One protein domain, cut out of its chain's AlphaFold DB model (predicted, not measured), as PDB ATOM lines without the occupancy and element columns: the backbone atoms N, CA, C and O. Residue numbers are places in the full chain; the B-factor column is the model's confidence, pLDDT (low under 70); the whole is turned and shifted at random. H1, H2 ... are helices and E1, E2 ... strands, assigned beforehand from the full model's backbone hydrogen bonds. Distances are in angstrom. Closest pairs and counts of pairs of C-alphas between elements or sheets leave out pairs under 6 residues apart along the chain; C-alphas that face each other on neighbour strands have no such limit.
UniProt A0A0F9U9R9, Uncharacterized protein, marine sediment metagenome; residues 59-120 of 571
ATOM      1  N   THR A  59      19.426 -32.186 -35.935       88.38
ATOM      2  CA  THR A  59      18.644 -32.388 -37.166       88.38
ATOM      3  C   THR A  59      17.381 -31.518 -37.173       88.38
ATOM      4  O   THR A  59      17.085 -30.840 -38.164       88.38
ATOM      5  N   LYS A  60      16.670 -31.448 -36.041       89.19
ATOM      6  CA  LYS A  60      15.500 -30.567 -35.874       89.19
ATOM      7  C   LYS A  60      15.870 -29.080 -35.929       89.19
ATOM      8  O   LYS A  60      15.124 -28.275 -36.483       89.19
ATOM      9  N   ILE A  61      17.031 -28.696 -35.404       85.56
ATOM     10  CA  ILE A  61      17.517 -27.313 -35.478       85.56
ATOM     11  C   ILE A  61      17.893 -26.958 -36.915       85.56
ATOM     12  O   ILE A  61      17.435 -25.931 -37.410       85.56
ATOM     13  N   LYS A  62      18.642 -27.805 -37.630       85.25
ATOM     14  CA  LYS A  62      19.031 -27.559 -39.032       85.25
ATOM     15  C   LYS A  62      17.820 -27.369 -39.949       85.25
ATOM     16  O   LYS A  62      17.801 -26.434 -40.746       85.25
ATOM     17  N   THR A  63      16.777 -28.180 -39.780       84.62
ATOM     18  CA  THR A  63      15.521 -28.042 -40.541       84.62
ATOM     19  C   THR A  63      14.748 -26.765 -40.182       84.62
ATOM     20  O   THR A  63      14.197 -26.112 -41.067       84.62
ATOM     21  N   ARG A  64      14.758 -26.336 -38.910       81.62
ATOM     22  CA  ARG A  64      14.166 -25.054 -38.469       81.62
ATOM     23  C   ARG A  64      14.922 -23.830 -39.004       81.62
ATOM     24  O   ARG A  64      14.310 -22.814 -39.334       81.62
ATOM     25  N   THR A  65      16.246 -23.927 -39.064       65.25
ATOM     26  CA  THR A  65      17.195 -22.843 -39.377       65.25
ATOM     27  C   THR A  65      17.033 -22.320 -40.804       65.25
ATOM     28  O   THR A  65      17.171 -21.120 -41.015       65.25
ATOM     29  N   GLN A  66      16.634 -23.169 -41.759       66.75
ATOM     30  CA  GLN A  66      16.381 -22.779 -43.157       66.75
ATOM     31  C   GLN A  66      15.299 -21.695 -43.325       66.75
ATOM     32  O   GLN A  66      15.207 -21.085 -44.384       66.75
ATOM     33  N   LYS A  67      14.469 -21.451 -42.300       67.50
ATOM     34  CA  LYS A  67      13.339 -20.508 -42.353       67.50
ATOM     35  C   LYS A  67      13.530 -19.241 -41.514       67.50
ATOM     36  O   LYS A  67      12.600 -18.445 -41.425       67.50
ATOM     37  N   ARG A  68      14.666 -19.064 -40.832       66.69
ATOM     38  CA  ARG A  68      14.860 -17.991 -39.838       66.69
ATOM     39  C   ARG A  68      16.007 -17.059 -40.205       66.69
ATOM     40  O   ARG A  68      17.009 -17.504 -40.753       66.69
ATOM     41  N   THR A  69      15.863 -15.791 -39.823       69.88
ATOM     42  CA  THR A  69      16.913 -14.771 -39.899       69.88
ATOM     43  C   THR A  69      18.137 -15.159 -39.059       69.88
ATOM     44  O   THR A  69      18.092 -16.047 -38.194       69.88
ATOM     45  N   GLU A  70      19.259 -14.510 -39.352       62.75
ATOM     46  CA  GLU A  70      20.599 -14.875 -38.881       62.75
ATOM     47  C   GLU A  70      20.747 -14.863 -37.344       62.75
ATOM     48  O   GLU A  70      21.461 -15.701 -36.794       62.75
ATOM     49  N   PHE A  71      19.916 -14.090 -36.632       65.88
ATOM     50  CA  PHE A  71      19.956 -13.933 -35.167       65.88
ATOM     51  C   PHE A  71      18.607 -14.165 -34.468       65.88
ATOM     52  O   PHE A  71      18.219 -13.449 -33.553       65.88
ATOM     53  N   SER A  72      17.837 -15.162 -34.903       72.88
ATOM     54  CA  SER A  72      16.580 -15.498 -34.221       72.88
ATOM     55  C   SER A  72      16.812 -16.088 -32.822       72.88
ATOM     56  O   SER A  72      17.595 -17.028 -32.695       72.88
ATOM     57  N   HIS A  73      16.039 -15.672 -31.820       82.44
ATOM     58  CA  HIS A  73      16.071 -16.265 -30.477       82.44
ATOM     59  C   HIS A  73      15.698 -17.767 -30.469       82.44
ATOM     60  O   HIS A  73      14.855 -18.240 -31.251       82.44
ATOM     61  N   GLY A  74      16.312 -18.521 -29.559       86.31
ATOM     62  CA  GLY A  74      16.115 -19.946 -29.306       86.31
ATOM     63  C   GLY A  74      17.419 -20.752 -29.287       86.31
ATOM     64  O   GLY A  74      18.516 -20.203 -29.217       86.31
ATOM     65  N   VAL A  75      17.285 -22.082 -29.354       87.31
ATOM     66  CA  VAL A  75      18.422 -23.004 -29.508       87.31
ATOM     67  C   VAL A  75      18.891 -22.999 -30.968       87.31
ATOM     68  O   VAL A  75      18.089 -23.231 -31.877       87.31
ATOM     69  N   LEU A  76      20.180 -22.748 -31.173       88.00
ATOM     70  CA  LEU A  76      20.871 -22.633 -32.459       88.00
ATOM     71  C   LEU A  76      22.171 -23.451 -32.445       88.00
ATOM     72  O   LEU A  76      22.568 -23.978 -31.409       88.00
ATOM     73  N   THR A  77      22.861 -23.523 -33.578       89.75
ATOM     74  CA  THR A  77      24.218 -24.076 -33.673       89.75
ATOM     75  C   THR A  77      25.275 -22.969 -33.624       89.75
ATOM     76  O   THR A  77      25.044 -21.852 -34.094       89.75
ATOM     77  N   ALA A  78      26.439 -23.269 -33.041       87.88
ATOM     78  CA  ALA A  78      27.504 -22.292 -32.818       87.88
ATOM     79  C   ALA A  78      28.151 -21.780 -34.117       87.88
ATOM     80  O   ALA A  78      28.748 -20.704 -34.116       87.88
ATOM     81  N   ASP A  79      28.026 -22.514 -35.231       89.25
ATOM     82  CA  ASP A  79      28.620 -22.135 -36.520       89.25
ATOM     83  C   ASP A  79      28.104 -20.796 -37.049       89.25
ATOM     84  O   ASP A  79      28.823 -20.132 -37.787       89.25
ATOM     85  N   ARG A  80      26.905 -20.365 -36.639       84.81
ATOM     86  CA  ARG A  80      26.388 -19.028 -36.964       84.81
ATOM     87  C   ARG A  80      27.313 -17.929 -36.445       84.81
ATOM     88  O   ARG A  80      27.749 -17.091 -37.219       84.81
ATOM     89  N   TRP A  81      27.687 -17.991 -35.169       83.50
ATOM     90  CA  TRP A  81      28.589 -17.012 -34.553       83.50
ATOM     91  C   TRP A  81      29.981 -17.042 -35.185       83.50
ATOM     92  O   TRP A  81      30.593 -16.000 -35.400       83.50
ATOM     93  N   VAL A  82      30.464 -18.241 -35.520       84.31
ATOM     94  CA  VAL A  82      31.763 -18.427 -36.177       84.31
ATOM     95  C   VAL A  82      31.758 -17.841 -37.594       84.31
ATOM     96  O   VAL A  82      32.738 -17.210 -37.982       84.31
ATOM     97  N   LYS A  83      30.657 -17.979 -38.342       86.62
ATOM     98  CA  LYS A  83      30.482 -17.360 -39.667       86.62
ATOM     99  C   LYS A  83      30.378 -15.842 -39.586       86.62
ATOM    100  O   LYS A  83      31.086 -15.164 -40.316       86.62
ATOM    101  N   THR A  84      29.597 -15.301 -38.654       81.75
ATOM    102  CA  THR A  84      29.528 -13.845 -38.439       81.75
ATOM    103  C   THR A  84      30.902 -13.268 -38.102       81.75
ATOM    104  O   THR A  84      31.296 -12.222 -38.613       81.75
ATOM    105  N   LEU A  85      31.673 -13.970 -37.269       78.75
ATOM    106  CA  LEU A  85      33.048 -13.594 -36.982       78.75
ATOM    107  C   LEU A  85      33.918 -13.649 -38.250       78.75
ATOM    108  O   LEU A  85      34.627 -12.685 -38.519       78.75
ATOM    109  N   GLN A  86      33.835 -14.725 -39.038       85.69
ATOM    110  CA  GLN A  86      34.543 -14.862 -40.318       85.69
ATOM    111  C   GLN A  86      34.221 -13.713 -41.283       85.69
ATOM    112  O   GLN A  86      35.127 -13.187 -41.922       85.69
ATOM    113  N   GLU A  87      32.962 -13.297 -41.376       83.31
ATOM    114  CA  GLU A  87      32.543 -12.143 -42.180       83.31
ATOM    115  C   GLU A  87      33.076 -10.818 -41.619       83.31
ATOM    116  O   GLU A  87      33.398  -9.896 -42.370       83.31
ATOM    117  N   GLY A  88      33.183 -10.717 -40.291       76.75
ATOM    118  CA  GLY A  88      33.672  -9.535 -39.590       76.75
ATOM    119  C   GLY A  88      35.178  -9.313 -39.728       76.75
ATOM    120  O   GLY A  88      35.596  -8.203 -40.057       76.75
ATOM    121  N   VAL A  89      35.986 -10.346 -39.470       79.00
ATOM    122  CA  VAL A  89      37.460 -10.254 -39.446       79.00
ATOM    123  C   VAL A  89      38.142 -10.830 -40.687       79.00
ATOM    124  O   VAL A  89      39.334 -10.616 -40.887       79.00
ATOM    125  N   GLY A  90      37.416 -11.551 -41.537       86.00
ATOM    126  CA  GLY A  90      37.983 -12.255 -42.681       86.00
ATOM    127  C   GLY A  90      38.550 -13.633 -42.325       86.00
ATOM    128  O   GLY A  90      38.986 -13.909 -41.203       86.00
ATOM    129  N   LEU A  91      38.563 -14.512 -43.327       84.69
ATOM    130  CA  LEU A  91      38.966 -15.912 -43.185       84.69
ATOM    131  C   LEU A  91      40.428 -16.060 -42.724       84.69
ATOM    132  O   LEU A  91      40.716 -16.893 -41.867       84.69
ATOM    133  N   ASP A  92      41.336 -15.216 -43.218       82.25
ATOM    134  CA  ASP A  92      42.764 -15.271 -42.875       82.25
ATOM    135  C   ASP A  92      43.027 -15.026 -41.383       82.25
ATOM    136  O   ASP A  92      43.838 -15.721 -40.761       82.25
ATOM    137  N   LEU A  93      42.318 -14.070 -40.774       79.81
ATOM    138  CA  LEU A  93      42.444 -13.787 -39.343       79.81
ATOM    139  C   LEU A  93      41.817 -14.893 -38.494       79.81
ATOM    140  O   LEU A  93      42.386 -15.283 -37.471       79.81
ATOM    141  N   CYS A  94      40.696 -15.454 -38.945       80.06
ATOM    142  CA  CYS A  94      40.106 -16.636 -38.332       80.06
ATOM    143  C   CYS A  94      41.062 -17.839 -38.346       80.06
ATOM    144  O   CYS A  94      41.193 -18.518 -37.329       80.06
ATOM    145  N   TYR A  95      41.798 -18.072 -39.435       80.44
ATOM    146  CA  TYR A  95      42.841 -19.100 -39.472       80.44
ATOM    147  C   TYR A  95      43.989 -18.789 -38.519       80.44
ATOM    148  O   TYR A  95      44.443 -19.669 -37.788       80.44
ATOM    149  N   ARG A  96      44.449 -17.535 -38.502       77.81
ATOM    150  CA  ARG A  96      45.584 -17.113 -37.679       77.81
ATOM    151  C   ARG A  96      45.325 -17.266 -36.182       77.81
ATOM    152  O   ARG A  96      46.263 -17.586 -35.454       77.81
ATOM    153  N   PHE A  97      44.096 -17.014 -35.734       73.50
ATOM    154  CA  PHE A  97      43.771 -16.918 -34.309       73.50
ATOM    155  C   PHE A  97      42.799 -17.984 -33.795       73.50
ATOM    156  O   PHE A  97      42.843 -18.317 -32.616       73.50
ATOM    157  N   GLY A  98      41.925 -18.512 -34.651       65.31
ATOM    158  CA  GLY A  98      40.923 -19.517 -34.288       65.31
ATOM    159  C   GLY A  98      41.378 -20.958 -34.515       65.31
ATOM    160  O   GLY A  98      40.851 -21.869 -33.880       65.31
ATOM    161  N   SER A  99      42.368 -21.180 -35.386       64.44
ATOM    162  CA  SER A  99      42.988 -22.493 -35.550       64.44
ATOM    163  C   SER A  99      44.338 -22.526 -34.843       64.44
ATOM    164  O   SER A  99      45.201 -21.691 -35.107       64.44
ATOM    165  N   ASN A 100      44.575 -23.514 -33.978       58.94
ATOM    166  CA  ASN A 100      45.890 -23.764 -33.368       58.94
ATOM    167  C   ASN A 100      46.899 -24.313 -34.399       58.94
ATOM    168  O   ASN A 100      47.600 -25.283 -34.134       58.94
ATOM    169  N   ARG A 101      46.923 -23.765 -35.624       59.88
ATOM    170  CA  ARG A 101      47.687 -24.214 -36.801       59.88
ATOM    171  C   ARG A 101      47.501 -25.697 -37.195       59.88
ATOM    172  O   ARG A 101      48.112 -26.112 -38.175       59.88
ATOM    173  N   GLN A 102      46.682 -26.468 -36.474       58.34
ATOM    174  CA  GLN A 102      46.530 -27.925 -36.599       58.34
ATOM    175  C   GLN A 102      45.153 -28.376 -37.109       58.34
ATOM    176  O   GLN A 102      45.005 -29.529 -37.495       58.34
ATOM    177  N   THR A 103      44.152 -27.496 -37.129       73.94
ATOM    178  CA  THR A 103      42.791 -27.801 -37.606       73.94
ATOM    179  C   THR A 103      42.405 -26.806 -38.684       73.94
ATOM    180  O   THR A 103      42.652 -25.611 -38.522       73.94
ATOM    181  N   SER A 104      41.807 -27.262 -39.780       84.56
ATOM    182  CA  SER A 104      41.283 -26.335 -40.784       84.56
ATOM    183  C   SER A 104      40.145 -25.501 -40.180       84.56
ATOM    184  O   SER A 104      39.506 -25.903 -39.204       84.56
ATOM    185  N   PHE A 105      39.879 -24.315 -40.728       81.25
ATOM    186  CA  PHE A 105      38.733 -23.525 -40.280       81.25
ATOM    187  C   PHE A 105      37.415 -24.237 -40.616       81.25
ATOM    188  O   PHE A 105      36.444 -24.108 -39.875       81.25
ATOM    189  N   ASP A 106      37.414 -25.074 -41.654       85.38
ATOM    190  CA  ASP A 106      36.300 -25.966 -41.978       85.38
ATOM    191  C   ASP A 106      36.040 -26.985 -40.859       85.38
ATOM    192  O   ASP A 106      34.883 -27.201 -40.498       85.38
ATOM    193  N   ASP A 107      37.082 -27.530 -40.223       86.50
ATOM    194  CA  ASP A 107      36.927 -28.406 -39.050       86.50
ATOM    195  C   ASP A 107      36.320 -27.645 -37.861       86.50
ATOM    196  O   ASP A 107      35.473 -28.170 -37.131       86.50
ATOM    197  N   VAL A 108      36.722 -26.380 -37.670       84.62
ATOM    198  CA  VAL A 108      36.154 -25.499 -36.635       84.62
ATOM    199  C   VAL A 108      34.677 -25.232 -36.918       84.62
ATOM    200  O   VAL A 108      33.854 -25.355 -36.009       84.62
ATOM    201  N   LEU A 109      34.317 -24.935 -38.169       88.25
ATOM    202  CA  LEU A 109      32.930 -24.759 -38.598       88.25
ATOM    203  C   LEU A 109      32.117 -26.047 -38.436       88.25
ATOM    204  O   LEU A 109      30.989 -25.993 -37.950       88.25
ATOM    205  N   GLN A 110      32.679 -27.205 -38.780       89.81
ATOM    206  CA  GLN A 110      32.016 -28.498 -38.622       89.81
ATOM    207  C   GLN A 110      31.751 -28.806 -37.145       89.81
ATOM    208  O   GLN A 110      30.637 -29.197 -36.787       89.81
ATOM    209  N   LYS A 111      32.737 -28.569 -36.273       88.69
ATOM    210  CA  LYS A 111      32.590 -28.721 -34.820       88.69
ATOM    211  C   LYS A 111      31.571 -27.732 -34.250       88.69
ATOM    212  O   LYS A 111      30.722 -28.108 -33.439       88.69
ATOM    213  N   ALA A 112      31.602 -26.480 -34.698       88.62
ATOM    214  CA  ALA A 112      30.645 -25.458 -34.289       88.62
ATOM    215  C   ALA A 112      29.216 -25.801 -34.749       88.62
ATOM    216  O   ALA A 112      28.263 -25.619 -33.993       88.62
ATOM    217  N   ALA A 113      29.057 -26.403 -35.929       90.00
ATOM    218  CA  ALA A 113      27.768 -26.855 -36.460       90.00
ATOM    219  C   ALA A 113      27.183 -28.062 -35.702       90.00
ATOM    220  O   ALA A 113      26.013 -28.407 -35.889       90.00
ATOM    221  N   GLN A 114      27.990 -28.716 -34.863       89.75
ATOM    222  CA  GLN A 114      27.573 -29.776 -33.939       89.75
ATOM    223  C   GLN A 114      27.402 -29.273 -32.497       89.75
ATOM    224  O   GLN A 114      26.910 -30.009 -31.644       89.75
ATOM    225  N   THR A 115      27.788 -28.026 -32.217       88.75
ATOM    226  CA  THR A 115      27.716 -27.428 -30.882       88.75
ATOM    227  C   THR A 115      26.450 -26.590 -30.765       88.75
ATOM    228  O   THR A 115      26.211 -25.698 -31.576       88.75
ATOM    229  N   LEU A 116      25.634 -26.869 -29.751       89.06
ATOM    230  CA  LEU A 116      24.404 -26.128 -29.490       89.06
ATOM    231  C   LEU A 116      24.689 -24.861 -28.681       89.06
ATOM    232  O   LEU A 116      25.461 -24.872 -27.729       89.06
ATOM    233  N   THR A 117      24.018 -23.777 -29.049       87.94
ATOM    234  CA  THR A 117      24.003 -22.496 -28.334       87.94
ATOM    235  C   THR A 117      22.563 -22.081 -28.085       87.94
ATOM    236  O   THR A 117      21.652 -22.529 -28.783       87.94
ATOM    237  N   TYR A 118      22.342 -21.229 -27.094       85.94
ATOM    238  CA  TYR A 118      21.032 -20.668 -26.796       85.94
ATOM    239  C   TYR A 118      21.137 -19.147 -26.742       85.94
ATOM    240  O   TYR A 118      22.083 -18.620 -26.166       85.94
ATOM    241  N   SER A 119      20.168 -18.464 -27.347       79.62
ATOM    242  CA  SER A 119      20.021 -17.009 -27.296       79.62
ATOM    243  C   SER A 119      18.577 -16.679 -26.946       79.62
ATOM    244  O   SER A 119      17.662 -17.211 -27.574       79.62
ATOM    245  N   ASN A 120      18.343 -15.793 -25.987       83.75
ATOM    246  CA  ASN A 120      17.026 -15.204 -25.726       83.75
ATOM    247  C   ASN A 120      17.053 -13.693 -26.012       83.75
ATOM    248  O   ASN A 120      18.100 -13.150 -26.359       83.75
TER     249      ASN A 120
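This is residues 59 to 120 of the 571 residues of an uncharacterized protein of marine sediment metagenome (UniProt A0A0F9U9R9). A small elongated domain has a ribbon of two short strands, E1 and E2, with H1 packed on E1 at one end, and a triangle of three helices, H2, H3 and H4, at the other. H2 and H4 make a V whose point, where H2 begins at Asp 79 and H4 ends at Ala 112, is on the ribbon's side, and H3 stands at the open end of that V, at a steep tilt to both arms. The printed part has 62 residues, with four named helices and two named strands in the order H1, E1, H2, H3, H4, E2; the sheet, E1 - E2, is antiparallel and the class is mostly helix. The whole is only just compact, close to loose, with a radius of gyration of the C-alphas of 12.4 A, and the C-alphas span 33 by 21 by 18 A.

Strand E1 is residues 74 to 77, 10.1 A from first to last C-alpha, and E2 is residues 116 to 119, 10.4 A, ending with C-alpha 119 at (20.021, -17.009, -27.296). H2, residues 79 to 89, is the longest helix at 15.1 A and begins with C-alpha 79 at (28.620, -22.135, -36.520). H3 is residues 91 to 98, 9.8 A, and H4 is residues 105 to 112, 10.2 A. H1 is residues 59 to 65, 9.9 A, beginning with C-alpha 59 at (18.644, -32.388, -37.166).

E1 and E2 are antiparallel neighbours with 142 degrees between their directions; N 74 and O 119 are 2.7 A apart and N 117 and O 76 are 2.8 A apart, both within hydrogen-bond range. The closest C-alphas of H1 and E1, those of Ile 61 and Leu 76, are 6.5 A apart, while H1 and E2 are apart. H1 touches no helix. H2 and H4 touch, with the closest C-alphas, those of Asp 79 and Ala 112, 4.5 A apart; they run opposite ways at a tilt of 37 degrees, only just steep. H3 and H4 only just touch, with 3 pairs of C-alphas within 8 A, the closest those of Tyr 95 and Phe 105 at 6.1 A; they run the same way at a steep tilt of 61 degrees. H2 and H3 are close but not clearly touching, the C-alphas of Gln 86 and Cys 94 being closest at 6.2 A, and run opposite ways at a steep tilt of 67 degrees. In H1, H2, H3 and H4 every O i to N i+4 pair is within hydrogen-bond range.

The two C-alphas farthest apart, those of Lys 67 and Arg 101, are 35.0 A apart. The printed part has no cut and no long link. Mean pLDDT of the printed part is 80.4, and residues 65 to 71 and 98 to 102 are under 70.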